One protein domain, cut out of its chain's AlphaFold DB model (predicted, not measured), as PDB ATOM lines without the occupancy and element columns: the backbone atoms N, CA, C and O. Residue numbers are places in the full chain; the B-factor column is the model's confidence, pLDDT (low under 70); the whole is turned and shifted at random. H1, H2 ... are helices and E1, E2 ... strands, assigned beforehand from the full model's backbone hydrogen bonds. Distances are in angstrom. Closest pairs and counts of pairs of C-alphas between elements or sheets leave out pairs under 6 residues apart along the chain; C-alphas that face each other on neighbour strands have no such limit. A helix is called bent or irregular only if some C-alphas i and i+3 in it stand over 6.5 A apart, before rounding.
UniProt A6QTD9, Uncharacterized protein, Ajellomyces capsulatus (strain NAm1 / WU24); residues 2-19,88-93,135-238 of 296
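This is residues 2 to 19, 88 to 93 and 135 to 238 of the 296 residues of an uncharacterized protein of Ajellomyces capsulatus (strain NAm1 / WU24) (UniProt A6QTD9). A small, short sheet of three parallel strands has H4 packed over one face, with H2 beside H4, while H5 and H6 lie toward the E3 edge. H1 meets this body at H6 near its first residues and sticks out with residues 12 to 18, and the loop of residues 159 to 165 sticks out at one end of the longest axis. The printed part has 128 residues, with six named helices and three named strands in the order H1 E1 H2 H3 E2 H4 E3 H5 H6; the sheet order is E1 E2 E3, and the class is mostly helix. The whole is compact, with a radius of gyration of the C-alphas of 15.4 A and spans of 44 by 36 by 27 A.

E2, residues 180 to 184, is the inner strand. Its parallel neighbour E3, residues 210 to 214, stands at 20 degrees to it, with N 183 and O 212 2.9 A apart, within hydrogen-bond range. E1, residues 88 to 91, is parallel to E2 at 13 degrees, with N 88 and O 180 3.4 A apart, within range. H4, residues 189 to 200, is on the sheet at a height of 10.0 A, making two layers, a helix on one face of a sheet. On the local plane it runs along the strands, at 9 degrees to E2. E2, H4 and E3 form a strand-helix-strand unit, two parallel neighbour strands with a helix between, with a right-handed crossover. H2, residues 136 to 145, touches H4, closest at the C-alphas of Ser 138 and Phe 194, 4.7 A, at a steep tilt of 41 degrees, the same way. H3, residues 171 to 174, is close to H2 but not clearly touching, at 5.9 A between the C-alphas of Ala 174 and Val 145. H5, residues 217 to 226, only grazes the sheet with residues 220 to 224. H6, residues 233 to 237, only grazes it with residues 233 to 234. H1, residues 4 to 18, touches H6 with residues 4 to 5 alone, closest at the C-alphas of Ala 4 and Ala 233, 7.0 A. Every O i to N i+4 pair is within range in H1, H2, H4 and H6; H5 has 4 of 6, and H3 is too short for one.

E3 spans 13.0 A, E2 12.8 A and E1 10.1 A. H1 spans 21.1 A from C-alpha 4 at (148.687, 152.918, 208.795), H4 16.5 A, H5 15.0 A and H2 12.6 A. H5 is irregular, with C-alphas 218 and 221 7.5 A apart. H6 ends with C-alpha 237 at (146.812, 151.903, 216.828).

The C-alphas farthest apart, of Pro 163 and Ala 221, are 47.5 A apart. Residues 20 to 87 and 94 to 134 are not printed, with C-alpha gaps of 18.3 A and 11.3 A. The link from H2 to H3 is long, 25 residues. Mean pLDDT of the printed part is 79.4; residues 2 to 19, 88 to 93, 157 to 166 and 232 to 237 are under 70.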
ATOM      1  N   TYR A   2     149.122 151.395 201.128       35.50
ATOM      2  CA  TYR A   2     149.661 151.089 202.465       35.50
ATOM      3  C   TYR A   2     148.674 151.475 203.576       35.50
ATOM      4  O   TYR A   2     148.106 152.575 203.569       35.50
ATOM      5  N   THR A   3     148.471 150.568 204.527       40.44
ATOM      6  CA  THR A   3     147.712 150.789 205.759       40.44
ATOM      7  C   THR A   3     148.534 151.635 206.741       40.44
ATOM      8  O   THR A   3     149.741 151.802 206.595       40.44
ATOM      9  N   ALA A   4     147.906 152.211 207.771       41.06
ATOM     10  CA  ALA A   4     148.687 152.918 208.795       41.06
ATOM     11  C   ALA A   4     149.501 151.960 209.674       41.06
ATOM     12  O   ALA A   4     150.493 152.383 210.257       41.06
ATOM     13  N   GLN A   5     149.088 150.690 209.743       43.75
ATOM     14  CA  GLN A   5     149.871 149.635 210.370       43.75
ATOM     15  C   GLN A   5     151.166 149.421 209.581       43.75
ATOM     16  O   GLN A   5     152.220 149.386 210.193       43.75
ATOM     17  N   ASP A   6     151.115 149.466 208.244       44.22
ATOM     18  CA  ASP A   6     152.313 149.396 207.399       44.22
ATOM     19  C   ASP A   6     153.248 150.593 207.607       44.22
ATOM     20  O   ASP A   6     154.454 150.409 207.644       44.22
ATOM     21  N   VAL A   7     152.725 151.814 207.788       43.59
ATOM     22  CA  VAL A   7     153.557 153.008 208.056       43.59
ATOM     23  C   VAL A   7     154.200 152.940 209.439       43.59
ATOM     24  O   VAL A   7     155.354 153.316 209.601       43.59
ATOM     25  N   ILE A   8     153.477 152.442 210.440       50.28
ATOM     26  CA  ILE A   8     154.004 152.290 211.798       50.28
ATOM     27  C   ILE A   8     155.008 151.145 211.847       50.28
ATOM     28  O   ILE A   8     156.099 151.339 212.360       50.28
ATOM     29  N   ASP A   9     154.707 150.000 211.241       50.41
ATOM     30  CA  ASP A   9     155.643 148.883 211.112       50.41
ATOM     31  C   ASP A   9     156.851 149.250 210.248       50.41
ATOM     32  O   ASP A   9     157.930 148.715 210.470       50.41
ATOM     33  N   PHE A  10     156.711 150.197 209.318       49.16
ATOM     34  CA  PHE A  10     157.808 150.771 208.543       49.16
ATOM     35  C   PHE A  10     158.666 151.740 209.365       49.16
ATOM     36  O   PHE A  10     159.883 151.614 209.338       49.16
ATOM     37  N   VAL A  11     158.073 152.644 210.154       51.88
ATOM     38  CA  VAL A  11     158.813 153.505 211.100       51.88
ATOM     39  C   VAL A  11     159.534 152.651 212.154       51.88
ATOM     40  O   VAL A  11     160.689 152.907 212.478       51.88
ATOM     41  N   LEU A  12     158.885 151.581 212.622       51.31
ATOM     42  CA  LEU A  12     159.459 150.584 213.529       51.31
ATOM     43  C   LEU A  12     160.575 149.769 212.860       51.31
ATOM     44  O   LEU A  12     161.616 149.545 213.469       51.31
ATOM     45  N   LYS A  13     160.392 149.336 211.606       47.78
ATOM     46  CA  LYS A  13     161.420 148.612 210.841       47.78
ATOM     47  C   LYS A  13     162.598 149.496 210.457       47.78
ATOM     48  O   LYS A  13     163.705 148.988 210.449       47.78
ATOM     49  N   LEU A  14     162.397 150.777 210.156       44.00
ATOM     50  CA  LEU A  14     163.485 151.716 209.868       44.00
ATOM     51  C   LEU A  14     164.382 151.916 211.091       44.00
ATOM     52  O   LEU A  14     165.601 151.854 210.956       44.00
ATOM     53  N   ALA A  15     163.789 152.050 212.280       42.31
ATOM     54  CA  ALA A  15     164.543 152.080 213.533       42.31
ATOM     55  C   ALA A  15     165.352 150.780 213.749       42.31
ATOM     56  O   ALA A  15     166.513 150.841 214.135       42.31
ATOM     57  N   LEU A  16     164.777 149.615 213.409       39.06
ATOM     58  CA  LEU A  16     165.420 148.293 213.533       39.06
ATOM     59  C   LEU A  16     166.401 147.925 212.397       39.06
ATOM     60  O   LEU A  16     167.179 146.986 212.540       39.06
ATOM     61  N   LEU A  17     166.341 148.576 211.232       36.75
ATOM     62  CA  LEU A  17     167.253 148.325 210.104       36.75
ATOM     63  C   LEU A  17     168.523 149.178 210.207       36.75
ATOM     64  O   LEU A  17     169.582 148.725 209.772       36.75
ATOM     65  N   ASN A  18     168.430 150.355 210.835       35.62
ATOM     66  CA  ASN A  18     169.588 151.158 211.231       35.62
ATOM     67  C   ASN A  18     170.477 150.396 212.241       35.62
ATOM     68  O   ASN A  18     171.692 150.350 212.089       35.62
ATOM     69  N   ASP A  19     169.850 149.686 213.187       39.09
ATOM     70  CA  ASP A  19     170.471 148.812 214.205       39.09
ATOM     71  C   ASP A  19     171.363 147.689 213.625       39.09
ATOM     72  O   ASP A  19     172.309 147.234 214.261       39.09
ATOM     73  N   VAL A  88     160.349 161.134 205.576       58.38
ATOM     74  CA  VAL A  88     161.056 162.286 206.131       58.38
ATOM     75  C   VAL A  88     160.515 162.557 207.528       58.38
ATOM     76  O   VAL A  88     159.301 162.674 207.732       58.38
ATOM     77  N   PHE A  89     161.426 162.661 208.492       42.91
ATOM     78  CA  PHE A  89     161.109 162.968 209.881       42.91
ATOM     79  C   PHE A  89     161.404 164.439 210.168       42.91
ATOM     80  O   PHE A  89     162.499 164.924 209.900       42.91
ATOM     81  N   GLY A  90     160.423 165.143 210.733       43.25
ATOM     82  CA  GLY A  90     160.596 166.497 211.245       43.25
ATOM     83  C   GLY A  90     160.233 166.537 212.723       43.25
ATOM     84  O   GLY A  90     159.060 166.398 213.078       43.25
ATOM     85  N   ILE A  91     161.225 166.732 213.593       41.81
ATOM     86  CA  ILE A  91     160.981 167.042 215.004       41.81
ATOM     87  C   ILE A  91     161.058 168.553 215.144       41.81
ATOM     88  O   ILE A  91     162.125 169.140 215.010       41.81
ATOM     89  N   VAL A  92     159.922 169.191 215.413       40.53
ATOM     90  CA  VAL A  92     159.883 170.638 215.610       40.53
ATOM     91  C   VAL A  92     159.396 170.929 217.016       40.53
ATOM     92  O   VAL A  92     158.198 170.900 217.298       40.53
ATOM     93  N   ARG A  93     160.336 171.204 217.923       33.06
ATOM     94  CA  ARG A  93     160.029 171.589 219.301       33.06
ATOM     95  C   ARG A  93     160.483 173.023 219.532       33.06
ATOM     96  O   ARG A  93     161.666 173.322 219.470       33.06
ATOM     97  N   PRO A 135     156.324 181.793 212.935       76.81
ATOM     98  CA  PRO A 135     157.010 180.521 213.114       76.81
ATOM     99  C   PRO A 135     158.133 180.397 212.074       76.81
ATOM    100  O   PRO A 135     158.035 179.640 211.113       76.81
ATOM    101  N   ILE A 136     159.217 181.155 212.265       85.75
ATOM    102  CA  ILE A 136     160.379 181.228 211.376       85.75
ATOM    103  C   ILE A 136     160.925 179.822 211.139       85.75
ATOM    104  O   ILE A 136     161.255 179.485 210.011       85.75
ATOM    105  N   GLY A 137     160.900 178.956 212.158       87.31
ATOM    106  CA  GLY A 137     161.285 177.554 212.010       87.31
ATOM    107  C   GLY A 137     160.507 176.805 210.921       87.31
ATOM    108  O   GLY A 137     161.115 176.058 210.162       87.31
ATOM    109  N   SER A 138     159.193 177.019 210.776       92.25
ATOM    110  CA  SER A 138     158.428 176.337 209.720       92.25
ATOM    111  C   SER A 138     158.760 176.896 208.341       92.25
ATOM    112  O   SER A 138     158.897 176.127 207.393       92.25
ATOM    113  N   LEU A 139     158.944 178.219 208.244       92.00
ATOM    114  CA  LEU A 139     159.378 178.877 207.011       92.00
ATOM    115  C   LEU A 139     160.746 178.359 206.574       92.00
ATOM    116  O   LEU A 139     160.904 177.997 205.413       92.00
ATOM    117  N   VAL A 140     161.699 178.267 207.503       91.81
ATOM    118  CA  VAL A 140     163.048 177.767 207.228       91.81
ATOM    119  C   VAL A 140     162.992 176.329 206.708       91.81
ATOM    120  O   VAL A 140     163.569 176.017 205.668       91.81
ATOM    121  N   LEU A 141     162.228 175.464 207.379       93.50
ATOM    122  CA  LEU A 141     162.070 174.074 206.953       93.50
ATOM    123  C   LEU A 141     161.411 173.961 205.575       93.50
ATOM    124  O   LEU A 141     161.908 173.235 204.724       93.50
ATOM    125  N   ASN A 142     160.307 174.671 205.336       94.94
ATOM    126  CA  ASN A 142     159.552 174.530 204.091       94.94
ATOM    127  C   ASN A 142     160.251 175.171 202.884       94.94
ATOM    128  O   ASN A 142     160.209 174.606 201.801       94.94
ATOM    129  N   TYR A 143     160.850 176.353 203.046       93.69
ATOM    130  CA  TYR A 143     161.452 177.075 201.922       93.69
ATOM    131  C   TYR A 143     162.875 176.634 201.614       93.69
ATOM    132  O   TYR A 143     163.259 176.704 200.450       93.69
ATOM    133  N   TYR A 144     163.632 176.203 202.630       93.50
ATOM    134  CA  TYR A 144     165.060 175.960 202.464       93.50
ATOM    135  C   TYR A 144     165.464 174.498 202.596       93.50
ATOM    136  O   TYR A 144     166.156 173.981 201.723       93.50
ATOM    137  N   VAL A 145     165.000 173.813 203.645       93.75
ATOM    138  CA  VAL A 145     165.359 172.400 203.859       93.75
ATOM    139  C   VAL A 145     164.597 171.496 202.891       93.75
ATOM    140  O   VAL A 145     165.197 170.655 202.229       93.75
ATOM    141  N   PHE A 146     163.289 171.710 202.757       95.44
ATOM    142  CA  PHE A 146     162.410 170.995 201.827       95.44
ATOM    143  C   PHE A 146     162.051 171.864 200.621       95.44
ATOM    144  O   PHE A 146     160.891 171.941 200.205       95.44
ATOM    145  N   ALA A 147     163.063 172.564 200.103       94.75
ATOM    146  CA  ALA A 147     162.929 173.450 198.963       94.75
ATOM    147  C   ALA A 147     162.407 172.698 197.728       94.75
ATOM    148  O   ALA A 147     162.823 171.581 197.424       94.75
ATOM    149  N   TRP A 148     161.523 173.351 196.976       95.19
ATOM    150  CA  TRP A 148     161.007 172.857 195.692       95.19
ATOM    151  C   TRP A 148     161.711 173.485 194.480       95.19
ATOM    152  O   TRP A 148     161.332 173.228 193.340       95.19
ATOM    153  N   ASN A 149     162.702 174.350 194.710       94.81
ATOM    154  CA  ASN A 149     163.548 174.933 193.676       94.81
ATOM    155  C   ASN A 149     164.954 175.212 194.224       94.81
ATOM    156  O   ASN A 149     165.127 175.416 195.425       94.81
ATOM    157  N   GLU A 150     165.935 175.274 193.326       95.19
ATOM    158  CA  GLU A 150     167.349 175.462 193.681       95.19
ATOM    159  C   GLU A 150     167.638 176.807 194.359       95.19
ATOM    160  O   GLU A 150     168.548 176.895 195.172       95.19
ATOM    161  N   VAL A 151     166.854 177.853 194.070       94.75
ATOM    162  CA  VAL A 151     167.058 179.195 194.649       94.75
ATOM    163  C   VAL A 151     166.767 179.204 196.151       94.75
ATOM    164  O   VAL A 151     167.394 179.947 196.902       94.75
ATOM    165  N   GLY A 152     165.802 178.393 196.586       90.50
ATOM    166  CA  GLY A 152     165.462 178.229 197.994       90.50
ATOM    167  C   GLY A 152     166.374 177.253 198.725       90.50
ATOM    168  O   GLY A 152     166.453 177.334 199.940       90.50
ATOM    169  N   LEU A 153     167.065 176.352 198.026       93.50
ATOM    170  CA  LEU A 153     167.802 175.256 198.649       93.50
ATOM    171  C   LEU A 153     168.907 175.785 199.574       93.50
ATOM    172  O   LEU A 153     169.884 176.382 199.122       93.50
ATOM    173  N   ALA A 154     168.773 175.520 200.873       90.06
ATOM    174  CA  ALA A 154     169.861 175.717 201.820       90.06
ATOM    175  C   ALA A 154     170.075 174.437 202.628       90.06
ATOM    176  O   ALA A 154     169.099 173.846 203.105       90.06
ATOM    177  N   PRO A 155     171.335 174.004 202.805       82.94
ATOM    178  CA  PRO A 155     171.623 172.842 203.620       82.94
ATOM    179  C   PRO A 155     171.186 173.097 205.069       82.94
ATOM    180  O   PRO A 155     171.362 174.213 205.576       82.94
ATOM    181  N   PRO A 156     170.656 172.081 205.774       81.25
ATOM    182  CA  PRO A 156     170.566 172.147 207.226       81.25
ATOM    183  C   PRO A 156     171.965 172.444 207.781       81.25
ATOM    184  O   PRO A 156     172.957 171.936 207.260       81.25
ATOM    185  N   SER A 157     172.051 173.309 208.799       69.75
ATOM    186  CA  SER A 157     173.334 173.771 209.341       69.75
ATOM    187  C   SER A 157     174.260 172.593 209.622       69.75
ATOM    188  O   SER A 157     173.994 171.767 210.494       69.75
ATOM    189  N   THR A 158     175.376 172.551 208.907       57.16
ATOM    190  CA  THR A 158     176.424 171.560 209.087       57.16
ATOM    191  C   THR A 158     177.302 172.037 210.234       57.16
ATOM    192  O   THR A 158     178.379 172.591 210.039       57.16
ATOM    193  N   LEU A 159     176.830 171.882 211.476       54.53
ATOM    194  CA  LEU A 159     177.764 171.867 212.600       54.53
ATOM    195  C   LEU A 159     178.768 170.756 212.275       54.53
ATOM    196  O   LEU A 159     178.420 169.578 212.306       54.53
ATOM    197  N   VAL A 160     179.970 171.143 211.834       54.38
ATOM    198  CA  VAL A 160     181.020 170.220 211.394       54.38
ATOM    199  C   VAL A 160     181.573 169.533 212.639       54.38
ATOM    200  O   VAL A 160     182.620 169.888 213.172       54.38
ATOM    201  N   LEU A 161     180.824 168.557 213.140       53.69
ATOM    202  CA  LEU A 161     181.243 167.634 214.181       53.69
ATOM    203  C   LEU A 161     181.945 166.452 213.498       53.69
ATOM    204  O   LEU A 161     181.457 165.329 213.510       53.69
ATOM    205  N   GLY A 162     183.066 166.706 212.816       64.81
ATOM    206  CA  GLY A 162     183.821 165.635 212.166       64.81
ATOM    207  C   GLY A 162     184.916 166.099 211.202       64.81
ATOM    208  O   GLY A 162     184.907 167.240 210.750       64.81
ATOM    209  N   PRO A 163     185.875 165.215 210.866       65.94
ATOM    210  CA  PRO A 163     186.993 165.528 209.971       65.94
ATOM    211  C   PRO A 163     186.598 165.619 208.488       65.94
ATOM    212  O   PRO A 163     187.423 166.021 207.668       65.94
ATOM    213  N   THR A 164     185.361 165.258 208.136       69.06
ATOM    214  CA  THR A 164     184.879 165.221 206.753       69.06
ATOM    215  C   THR A 164     183.650 166.117 206.622       69.06
ATOM    216  O   THR A 164     182.727 165.974 207.428       69.06
ATOM    217  N   PRO A 165     183.601 167.030 205.636       69.88
ATOM    218  CA  PRO A 165     182.388 167.789 205.378       69.88
ATOM    219  C   PRO A 165     181.257 166.819 205.000       69.88
ATOM    220  O   PRO A 165     181.504 165.860 204.258       69.88
ATOM    221  N   PRO A 166     180.033 167.028 205.507       69.69
ATOM    222  CA  PRO A 166     178.890 166.229 205.093       69.69
ATOM    223  C   PRO A 166     178.645 166.390 203.583       69.69
ATOM    224  O   PRO A 166     179.041 167.409 203.002       69.69
ATOM    225  N   PRO A 167     178.014 165.394 202.935       76.75
ATOM    226  CA  PRO A 167     177.637 165.508 201.533       76.75
ATOM    227  C   PRO A 167     176.772 166.763 201.304       76.75
ATOM    228  O   PRO A 167     176.066 167.202 202.217       76.75
ATOM    229  N   PRO A 168     176.855 167.378 200.112       85.00
ATOM    230  CA  PRO A 168     176.087 168.577 199.803       85.00
ATOM    231  C   PRO A 168     174.589 168.264 199.825       85.00
ATOM    232  O   PRO A 168     174.174 167.298 199.199       85.00
ATOM    233  N   TRP A 169     173.799 169.102 200.500       90.81
ATOM    234  CA  TRP A 169     172.338 168.994 200.500       90.81
ATOM    235  C   TRP A 169     171.796 169.294 199.102       90.81
ATOM    236  O   TRP A 169     171.897 170.440 198.655       90.81
ATOM    237  N   THR A 170     171.275 168.288 198.395       94.75
ATOM    238  CA  THR A 170     170.826 168.446 196.997       94.75
ATOM    239  C   THR A 170     169.307 168.595 196.862       94.75
ATOM    240  O   THR A 170     168.541 168.373 197.802       94.75
ATOM    241  N   MET A 171     168.841 168.952 195.660       95.19
ATOM    242  CA  MET A 171     167.407 169.014 195.353       95.19
ATOM    243  C   MET A 171     166.719 167.653 195.499       95.19
ATOM    244  O   MET A 171     165.570 167.588 195.928       95.19
ATOM    245  N   GLU A 172     167.407 166.560 195.179       94.31
ATOM    246  CA  GLU A 172     166.897 165.198 195.352       94.31
ATOM    247  C   GLU A 172     166.653 164.877 196.834       94.31
ATOM    248  O   GLU A 172     165.660 164.228 197.183       94.31
ATOM    249  N   GLU A 173     167.519 165.369 197.723       92.38
ATOM    250  CA  GLU A 173     167.387 165.218 199.174       92.38
ATOM    251  C   GLU A 173     166.285 166.120 199.746       92.38
ATOM    252  O   GLU A 173     165.482 165.653 200.560       92.38
ATOM    253  N   ALA A 174     166.153 167.349 199.243       94.88
ATOM    254  CA  ALA A 174     165.092 168.281 199.627       94.88
ATOM    255  C   ALA A 174     163.699 167.900 199.088       94.88
ATOM    256  O   ALA A 174     162.687 168.264 199.688       94.88
ATOM    257  N   ASN A 175     163.625 167.149 197.982       95.12
ATOM    258  CA  ASN A 175     162.364 166.798 197.331       95.12
ATOM    259  C   ASN A 175     161.497 165.887 198.217       95.12
ATOM    260  O   ASN A 175     161.894 164.771 198.573       95.12
ATOM    261  N   ILE A 176     160.285 166.348 198.527       96.69
ATOM    262  CA  ILE A 176     159.307 165.630 199.350       96.69
ATOM    263  C   ILE A 176     158.053 165.192 198.588       96.69
ATOM    264  O   ILE A 176     157.151 164.668 199.233       96.69
ATOM    265  N   THR A 177     157.972 165.340 197.262       95.94
ATOM    266  CA  THR A 177     156.743 165.089 196.482       95.94
ATOM    267  C   THR A 177     156.098 163.724 196.771       95.94
ATOM    268  O   THR A 177     154.902 163.641 197.040       95.94
ATOM    269  N   ASP A 178     156.871 162.632 196.783       93.88
ATOM    270  CA  ASP A 178     156.339 161.291 197.108       93.88
ATOM    271  C   ASP A 178     156.497 160.910 198.596       93.88
ATOM    272  O   ASP A 178     156.217 159.782 199.020       93.88
ATOM    273  N   ALA A 179     156.937 161.855 199.427       93.75
ATOM    274  CA  ALA A 179     157.244 161.580 200.816       93.75
ATOM    275  C   ALA A 179     155.991 161.462 201.693       93.75
ATOM    276  O   ALA A 179     154.950 162.088 201.467       93.75
ATOM    277  N   VAL A 180     156.121 160.668 202.756       92.50
ATOM    278  CA  VAL A 180     155.231 160.748 203.921       92.50
ATOM    279  C   VAL A 180     155.934 161.572 204.988       92.50
ATOM    280  O   VAL A 180     156.979 161.164 205.493       92.50
ATOM    281  N   VAL A 181     155.348 162.716 205.335       93.12
ATOM    282  CA  VAL A 181     155.873 163.609 206.371       93.12
ATOM    283  C   VAL A 181     155.172 163.301 207.685       93.12
ATOM    284  O   VAL A 181     153.948 163.390 207.782       93.12
ATOM    285  N   ILE A 182     155.945 162.934 208.707       92.50
ATOM    286  CA  ILE A 182     155.426 162.663 210.052       92.50
ATOM    287  C   ILE A 182     155.824 163.822 210.962       92.50
ATOM    288  O   ILE A 182     157.009 164.041 211.213       92.50
ATOM    289  N   ILE A 183     154.828 164.551 211.466       93.69
ATOM    290  CA  ILE A 183     155.041 165.706 212.340       93.69
ATOM    291  C   ILE A 183     154.814 165.276 213.786       93.69
ATOM    292  O   ILE A 183     153.686 164.987 214.205       93.69
ATOM    293  N   LEU A 184     155.904 165.238 214.552       90.69
ATOM    294  CA  LEU A 184     155.844 165.001 215.989       90.69
ATOM    295  C   LEU A 184     155.405 166.280 216.707       90.69
ATOM    296  O   LEU A 184     155.796 167.379 216.324       90.69
ATOM    297  N   ALA A 185     154.585 166.130 217.750       91.62
ATOM    298  CA  ALA A 185     153.957 167.249 218.454       91.62
ATOM    299  C   ALA A 185     153.135 168.155 217.515       91.62
ATOM    300  O   ALA A 185     153.228 169.381 217.570       91.62
ATOM    301  N   ALA A 186     152.284 167.541 216.684       93.56
ATOM    302  CA  ALA A 186     151.496 168.215 215.646       93.56
ATOM    303  C   ALA A 186     150.578 169.353 216.143       93.56
ATOM    304  O   ALA A 186     150.101 170.148 215.342       93.56
ATOM    305  N   SER A 187     150.323 169.458 217.453       94.19
ATOM    306  CA  SER A 187     149.585 170.580 218.049       94.19
ATOM    307  C   SER A 187     150.432 171.818 218.357       94.19
ATOM    308  O   SER A 187     149.881 172.855 218.728       94.19
ATOM    309  N   GLY A 188     151.758 171.736 218.233       93.00
ATOM    310  CA  GLY A 188     152.654 172.866 218.450       93.00
ATOM    311  C   GLY A 188     152.491 173.936 217.371       93.00
ATOM    312  O   GLY A 188     152.217 173.630 216.215       93.00
ATOM    313  N   LYS A 189     152.708 175.209 217.728       93.38
ATOM    314  CA  LYS A 189     152.540 176.339 216.795       93.38
ATOM    315  C   LYS A 189     153.339 176.159 215.501       93.38
ATOM    316  O   LYS A 189     152.779 176.309 214.422       93.38
ATOM    317  N   ILE A 190     154.624 175.803 215.605       93.81
ATOM    318  CA  ILE A 190     155.462 175.614 214.413       93.81
ATOM    319  C   ILE A 190     155.009 174.387 213.618       93.81
ATOM    320  O   ILE A 190     154.926 174.465 212.402       93.81
ATOM    321  N   ALA A 191     154.651 173.291 214.287       94.75
ATOM    322  CA  ALA A 191     154.161 172.079 213.639       94.75
ATOM    323  C   ALA A 191     152.883 172.326 212.817       94.75
ATOM    324  O   ALA A 191     152.806 171.925 211.658       94.75
ATOM    325  N   VAL A 192     151.915 173.052 213.385       94.81
ATOM    326  CA  VAL A 192     150.668 173.428 212.701       94.81
ATOM    327  C   VAL A 192     150.949 174.301 211.480       94.81
ATOM    328  O   VAL A 192     150.407 174.047 210.406       94.81
ATOM    329  N   VAL A 193     151.803 175.321 211.619       96.19
ATOM    330  CA  VAL A 193     152.104 176.219 210.495       96.19
ATOM    331  C   VAL A 193     152.965 175.534 209.436       96.19
ATOM    332  O   VAL A 193     152.760 175.769 208.248       96.19
ATOM    333  N   PHE A 194     153.846 174.617 209.831       96.25
ATOM    334  CA  PHE A 194     154.595 173.781 208.901       96.25
ATOM    335  C   PHE A 194     153.667 172.866 208.096       96.25
ATOM    336  O   PHE A 194     153.731 172.870 206.870       96.25
ATOM    337  N   ALA A 195     152.732 172.170 208.753       96.69
ATOM    338  CA  ALA A 195     151.722 171.355 208.075       96.69
ATOM    339  C   ALA A 195     150.883 172.180 207.082       96.69
ATOM    340  O   ALA A 195     150.661 171.759 205.949       96.69
ATOM    341  N   HIS A 196     150.467 173.388 207.483       96.81
ATOM    342  CA  HIS A 196     149.768 174.322 206.602       96.81
ATOM    343  C   HIS A 196     150.614 174.697 205.372       96.81
ATOM    344  O   HIS A 196     150.123 174.649 204.246       96.81
ATOM    345  N   GLN A 197     151.886 175.056 205.567       96.38
ATOM    346  CA  GLN A 197     152.787 175.456 204.481       96.38
ATOM    347  C   GLN A 197     153.032 174.323 203.482       96.38
ATOM    348  O   GLN A 197     152.934 174.544 202.273       96.38
ATOM    349  N   LEU A 198     153.254 173.104 203.978       95.88
ATOM    350  CA  LEU A 198     153.404 171.915 203.141       95.88
ATOM    351  C   LEU A 198     152.176 171.670 202.253       95.88
ATOM    352  O   LEU A 198     152.322 171.237 201.114       95.88
ATOM    353  N   LYS A 199     150.971 171.960 202.761       95.12
ATOM    354  CA  LYS A 199     149.708 171.672 202.071       95.12
ATOM    355  C   LYS A 199     149.237 172.783 201.132       95.12
ATOM    356  O   LYS A 199     148.596 172.492 200.127       95.12
ATOM    357  N   PHE A 200     149.517 174.046 201.454       95.31
ATOM    358  CA  PHE A 200     148.925 175.189 200.744       95.31
ATOM    359  C   PHE A 200     149.933 176.160 200.139       95.31
ATOM    360  O   PHE A 200     149.567 176.933 199.258       95.31
ATOM    361  N   THR A 201     151.180 176.163 200.607       94.81
ATOM    362  CA  THR A 201     152.200 177.107 200.126       94.81
ATOM    363  C   THR A 201     153.095 176.486 199.062       94.81
ATOM    364  O   THR A 201     153.597 177.202 198.199       94.81
ATOM    365  N   GLN A 202     153.277 175.165 199.085       93.00
ATOM    366  CA  GLN A 202     154.034 174.483 198.043       93.00
ATOM    367  C   GLN A 202     153.276 174.462 196.704       93.00
ATOM    368  O   GLN A 202     152.060 174.229 196.698       93.00
ATOM    369  N   PRO A 203     153.979 174.659 195.571       95.88
ATOM    370  CA  PRO A 203     153.393 174.515 194.244       95.88
ATOM    371  C   PRO A 203     152.763 173.136 194.025       95.88
ATOM    372  O   PRO A 203     153.166 172.132 194.620       95.88
ATOM    373  N   ALA A 204     151.787 173.080 193.119       94.25
ATOM    374  CA  ALA A 204     151.203 171.816 192.694       94.25
ATOM    375  C   ALA A 204     152.299 170.880 192.150       94.25
ATOM    376  O   ALA A 204     153.092 171.277 191.300       94.25
ATOM    377  N   GLY A 205     152.339 169.643 192.652       94.44
ATOM    378  CA  GLY A 205     153.355 168.648 192.291       94.44
ATOM    379  C   GLY A 205     154.608 168.633 193.177       94.44
ATOM    380  O   GLY A 205     155.380 167.685 193.084       94.44
ATOM    381  N   SER A 206     154.795 169.611 194.068       95.81
ATOM    382  CA  SER A 206     155.896 169.616 195.055       95.81
ATOM    383  C   SER A 206     155.451 169.182 196.457       95.81
ATOM    384  O   SER A 206     156.267 168.840 197.305       95.81
ATOM    385  N   GLN A 207     154.138 169.157 196.689       96.25
ATOM    386  CA  GLN A 207     153.534 168.794 197.968       96.25
ATOM    387  C   GLN A 207     153.824 167.340 198.347       96.25
ATOM    388  O   GLN A 207     153.813 166.475 197.470       96.25
ATOM    389  N   PRO A 208     153.992 167.041 199.647       96.44
ATOM    390  CA  PRO A 208     154.152 165.672 200.092       96.44
ATOM    391  C   PRO A 208     152.895 164.848 199.838       96.44
ATOM    392  O   PRO A 208     151.770 165.328 199.978       96.44
ATOM    393  N   ARG A 209     153.089 163.559 199.556       94.75
ATOM    394  CA  ARG A 209     151.991 162.617 199.322       94.75
ATOM    395  C   ARG A 209     151.038 162.524 200.512       94.75
ATOM    396  O   ARG A 209     149.839 162.339 200.310       94.75
ATOM    397  N   LYS A 210     151.573 162.546 201.741       94.56
ATOM    398  CA  LYS A 210     150.784 162.529 202.986       94.56
ATOM    399  C   LYS A 210     151.478 163.280 204.113       94.56
ATOM    400  O   LYS A 210     152.685 163.135 204.298       94.56
ATOM    401  N   ILE A 211     150.680 163.941 204.946       95.12
ATOM    402  CA  ILE A 211     151.108 164.537 206.215       95.12
ATOM    403  C   ILE A 211     150.410 163.799 207.366       95.12
ATOM    404  O   ILE A 211     149.180 163.761 207.452       95.12
ATOM    405  N   ILE A 212     151.194 163.200 208.261       92.81
ATOM    406  CA  ILE A 212     150.705 162.444 209.417       92.81
ATOM    407  C   ILE A 212     150.975 163.232 210.693       92.81
ATOM    408  O   ILE A 212     152.121 163.540 211.020       92.81
ATOM    409  N   ALA A 213     149.911 163.499 211.448       92.38
ATOM    410  CA  ALA A 213     150.018 164.095 212.771       92.38
ATOM    411  C   ALA A 213     150.299 163.039 213.843       92.38
ATOM    412  O   ALA A 213     149.550 162.063 213.990       92.38
ATOM    413  N   VAL A 214     151.310 163.300 214.672       89.19
ATOM    414  CA  VAL A 214     151.492 162.636 215.966       89.19
ATOM    415  C   VAL A 214     151.278 163.673 217.066       89.19
ATOM    416  O   VAL A 214     152.046 164.623 217.216       89.19
ATOM    417  N   THR A 215     150.198 163.515 217.829       89.94
ATOM    418  CA  THR A 215     149.778 164.459 218.873       89.94
ATOM    419  C   THR A 215     149.230 163.731 220.097       89.94
ATOM    420  O   THR A 215     148.913 162.541 220.034       89.94
ATOM    421  N   SER A 216     149.109 164.444 221.217       86.75
ATOM    422  CA  SER A 216     148.473 163.917 222.425       86.75
ATOM    423  C   SER A 216     146.955 163.828 222.256       86.75
ATOM    424  O   SER A 216     146.346 164.571 221.485       86.75
ATOM    425  N   GLN A 217     146.311 162.954 223.033       79.31
ATOM    426  CA  GLN A 217     144.850 162.828 223.029       79.31
ATOM    427  C   GLN A 217     144.156 164.156 223.367       79.31
ATOM    428  O   GLN A 217     143.175 164.516 222.723       79.31
ATOM    429  N   THR A 218     144.701 164.906 224.328       85.88
ATOM    430  CA  THR A 218     144.173 166.211 224.751       85.88
ATOM    431  C   THR A 218     144.203 167.242 223.624       85.88
ATOM    432  O   THR A 218     143.316 168.080 223.535       85.88
ATOM    433  N   SER A 219     145.201 167.176 222.738       89.19
ATOM    434  CA  SER A 219     145.333 168.114 221.615       89.19
ATOM    435  C   SER A 219     144.709 167.612 220.312       89.19
ATOM    436  O   SER A 219     144.813 168.280 219.284       89.19
ATOM    437  N   ARG A 220     144.067 166.440 220.322       88.62
ATOM    438  CA  ARG A 220     143.571 165.794 219.106       88.62
ATOM    439  C   ARG A 220     142.476 166.594 218.414       88.62
ATOM    440  O   ARG A 220     142.623 166.896 217.241       88.62
ATOM    441  N   ALA A 221     141.425 166.985 219.135       89.44
ATOM    442  CA  ALA A 221     140.316 167.744 218.547       89.44
ATOM    443  C   ALA A 221     140.800 169.041 217.877       89.44
ATOM    444  O   ALA A 221     140.306 169.419 216.822       89.44
ATOM    445  N   PHE A 222     141.816 169.685 218.461       94.31
ATOM    446  CA  PHE A 222     142.464 170.846 217.864       94.31
ATOM    447  C   PHE A 222     143.176 170.493 216.550       94.31
ATOM    448  O   PHE A 222     142.927 171.143 215.541       94.31
ATOM    449  N   VAL A 223     144.015 169.451 216.536       94.31
ATOM    450  CA  VAL A 223     144.725 169.008 215.321       94.31
ATOM    451  C   VAL A 223     143.749 168.579 214.220       94.31
ATOM    452  O   VAL A 223     143.941 168.972 213.070       94.31
ATOM    453  N   GLU A 224     142.674 167.861 214.560       90.38
ATOM    454  CA  GLU A 224     141.598 167.500 213.624       90.38
ATOM    455  C   GLU A 224     140.941 168.752 213.027       90.38
ATOM    456  O   GLU A 224     140.791 168.848 211.809       90.38
ATOM    457  N   ALA A 225     140.616 169.736 213.870       93.75
ATOM    458  CA  ALA A 225     139.973 170.976 213.447       93.75
ATOM    459  C   ALA A 225     140.838 171.817 212.493       93.75
ATOM    460  O   ALA A 225     140.288 172.612 211.734       93.75
ATOM    461  N   THR A 226     142.166 171.639 212.488       95.50
ATOM    462  CA  THR A 226     143.033 172.338 211.523       95.50
ATOM    463  C   THR A 226     142.840 171.858 210.081       95.50
ATOM    464  O   THR A 226     143.015 172.639 209.156       95.50
ATOM    465  N   GLY A 227     142.511 170.579 209.855       94.75
ATOM    466  CA  GLY A 227     142.417 170.000 208.503       94.75
ATOM    467  C   GLY A 227     143.750 169.893 207.735       94.75
ATOM    468  O   GLY A 227     143.767 169.540 206.549       94.75
ATOM    469  N   PHE A 228     144.887 170.170 208.383       95.38
ATOM    470  CA  PHE A 228     146.203 170.202 207.724       95.38
ATOM    471  C   PHE A 228     146.864 168.825 207.581       95.38
ATOM    472  O   PHE A 228     147.861 168.700 206.880       95.38
ATOM    473  N   HIS A 229     146.300 167.786 208.196       93.75
ATOM    474  CA  HIS A 229     146.879 166.444 208.252       93.75
ATOM    475  C   HIS A 229     145.931 165.426 207.607       93.75
ATOM    476  O   HIS A 229     144.716 165.522 207.773       93.75
ATOM    477  N   ASP A 230     146.475 164.439 206.894       88.25
ATOM    478  CA  ASP A 230     145.676 163.458 206.141       88.25
ATOM    479  C   ASP A 230     145.334 162.219 206.976       88.25
ATOM    480  O   ASP A 230     144.331 161.544 206.735       88.25
ATOM    481  N   LEU A 231     146.175 161.888 207.961       77.31
ATOM    482  CA  LEU A 231     145.982 160.748 208.853       77.31
ATOM    483  C   LEU A 231     146.429 161.066 210.279       77.31
ATOM    484  O   LEU A 231     147.433 161.735 210.512       77.31
ATOM    485  N   GLU A 232     145.724 160.462 211.232       63.38
ATOM    486  CA  GLU A 232     146.102 160.463 212.641       63.38
ATOM    487  C   GLU A 232     146.522 159.059 213.069       63.38
ATOM    488  O   GLU A 232     145.714 158.123 213.060       63.38
ATOM    489  N   ALA A 233     147.782 158.905 213.481       62.44
ATOM    490  CA  ALA A 233     148.314 157.617 213.928       62.44
ATOM    491  C   ALA A 233     147.556 157.065 215.156       62.44
ATOM    492  O   ALA A 233     147.319 155.859 215.270       62.44
ATOM    493  N   VAL A 234     147.091 157.957 216.041       59.06
ATOM    494  CA  VAL A 234     146.438 157.607 217.315       59.06
ATOM    495  C   VAL A 234     145.101 156.885 217.115       59.06
ATOM    496  O   VAL A 234     144.791 155.969 217.877       59.06
ATOM    497  N   LYS A 235     144.316 157.244 216.086       63.47
ATOM    498  CA  LYS A 235     143.009 156.614 215.807       63.47
ATOM    499  C   LYS A 235     143.120 155.125 215.486       63.47
ATOM    500  O   LYS A 235     142.197 154.380 215.788       63.47
ATOM    501  N   LYS A 236     144.212 154.706 214.843       65.56
ATOM    502  CA  LYS A 236     144.328 153.357 214.273       65.56
ATOM    503  C   LYS A 236     145.020 152.362 215.198       65.56
ATOM    504  O   LYS A 236     144.625 151.205 215.210       65.56
ATOM    505  N   VAL A 237     146.015 152.801 215.968       68.38
ATOM    506  CA  VAL A 237     146.812 151.903 216.828       68.38
ATOM    507  C   VAL A 237     146.361 151.916 218.288       68.38
ATOM    508  O   VAL A 237     146.572 150.947 219.009       68.38
ATOM    509  N   GLY A 238     145.675 152.973 218.723       73.31
ATOM    510  CA  GLY A 238     145.277 153.132 220.117       73.31
ATOM    511  C   GLY A 238     146.427 153.619 221.005       73.31
ATOM    512  O   GLY A 238     147.602 153.331 220.783       73.31
TER     513      GLY A 238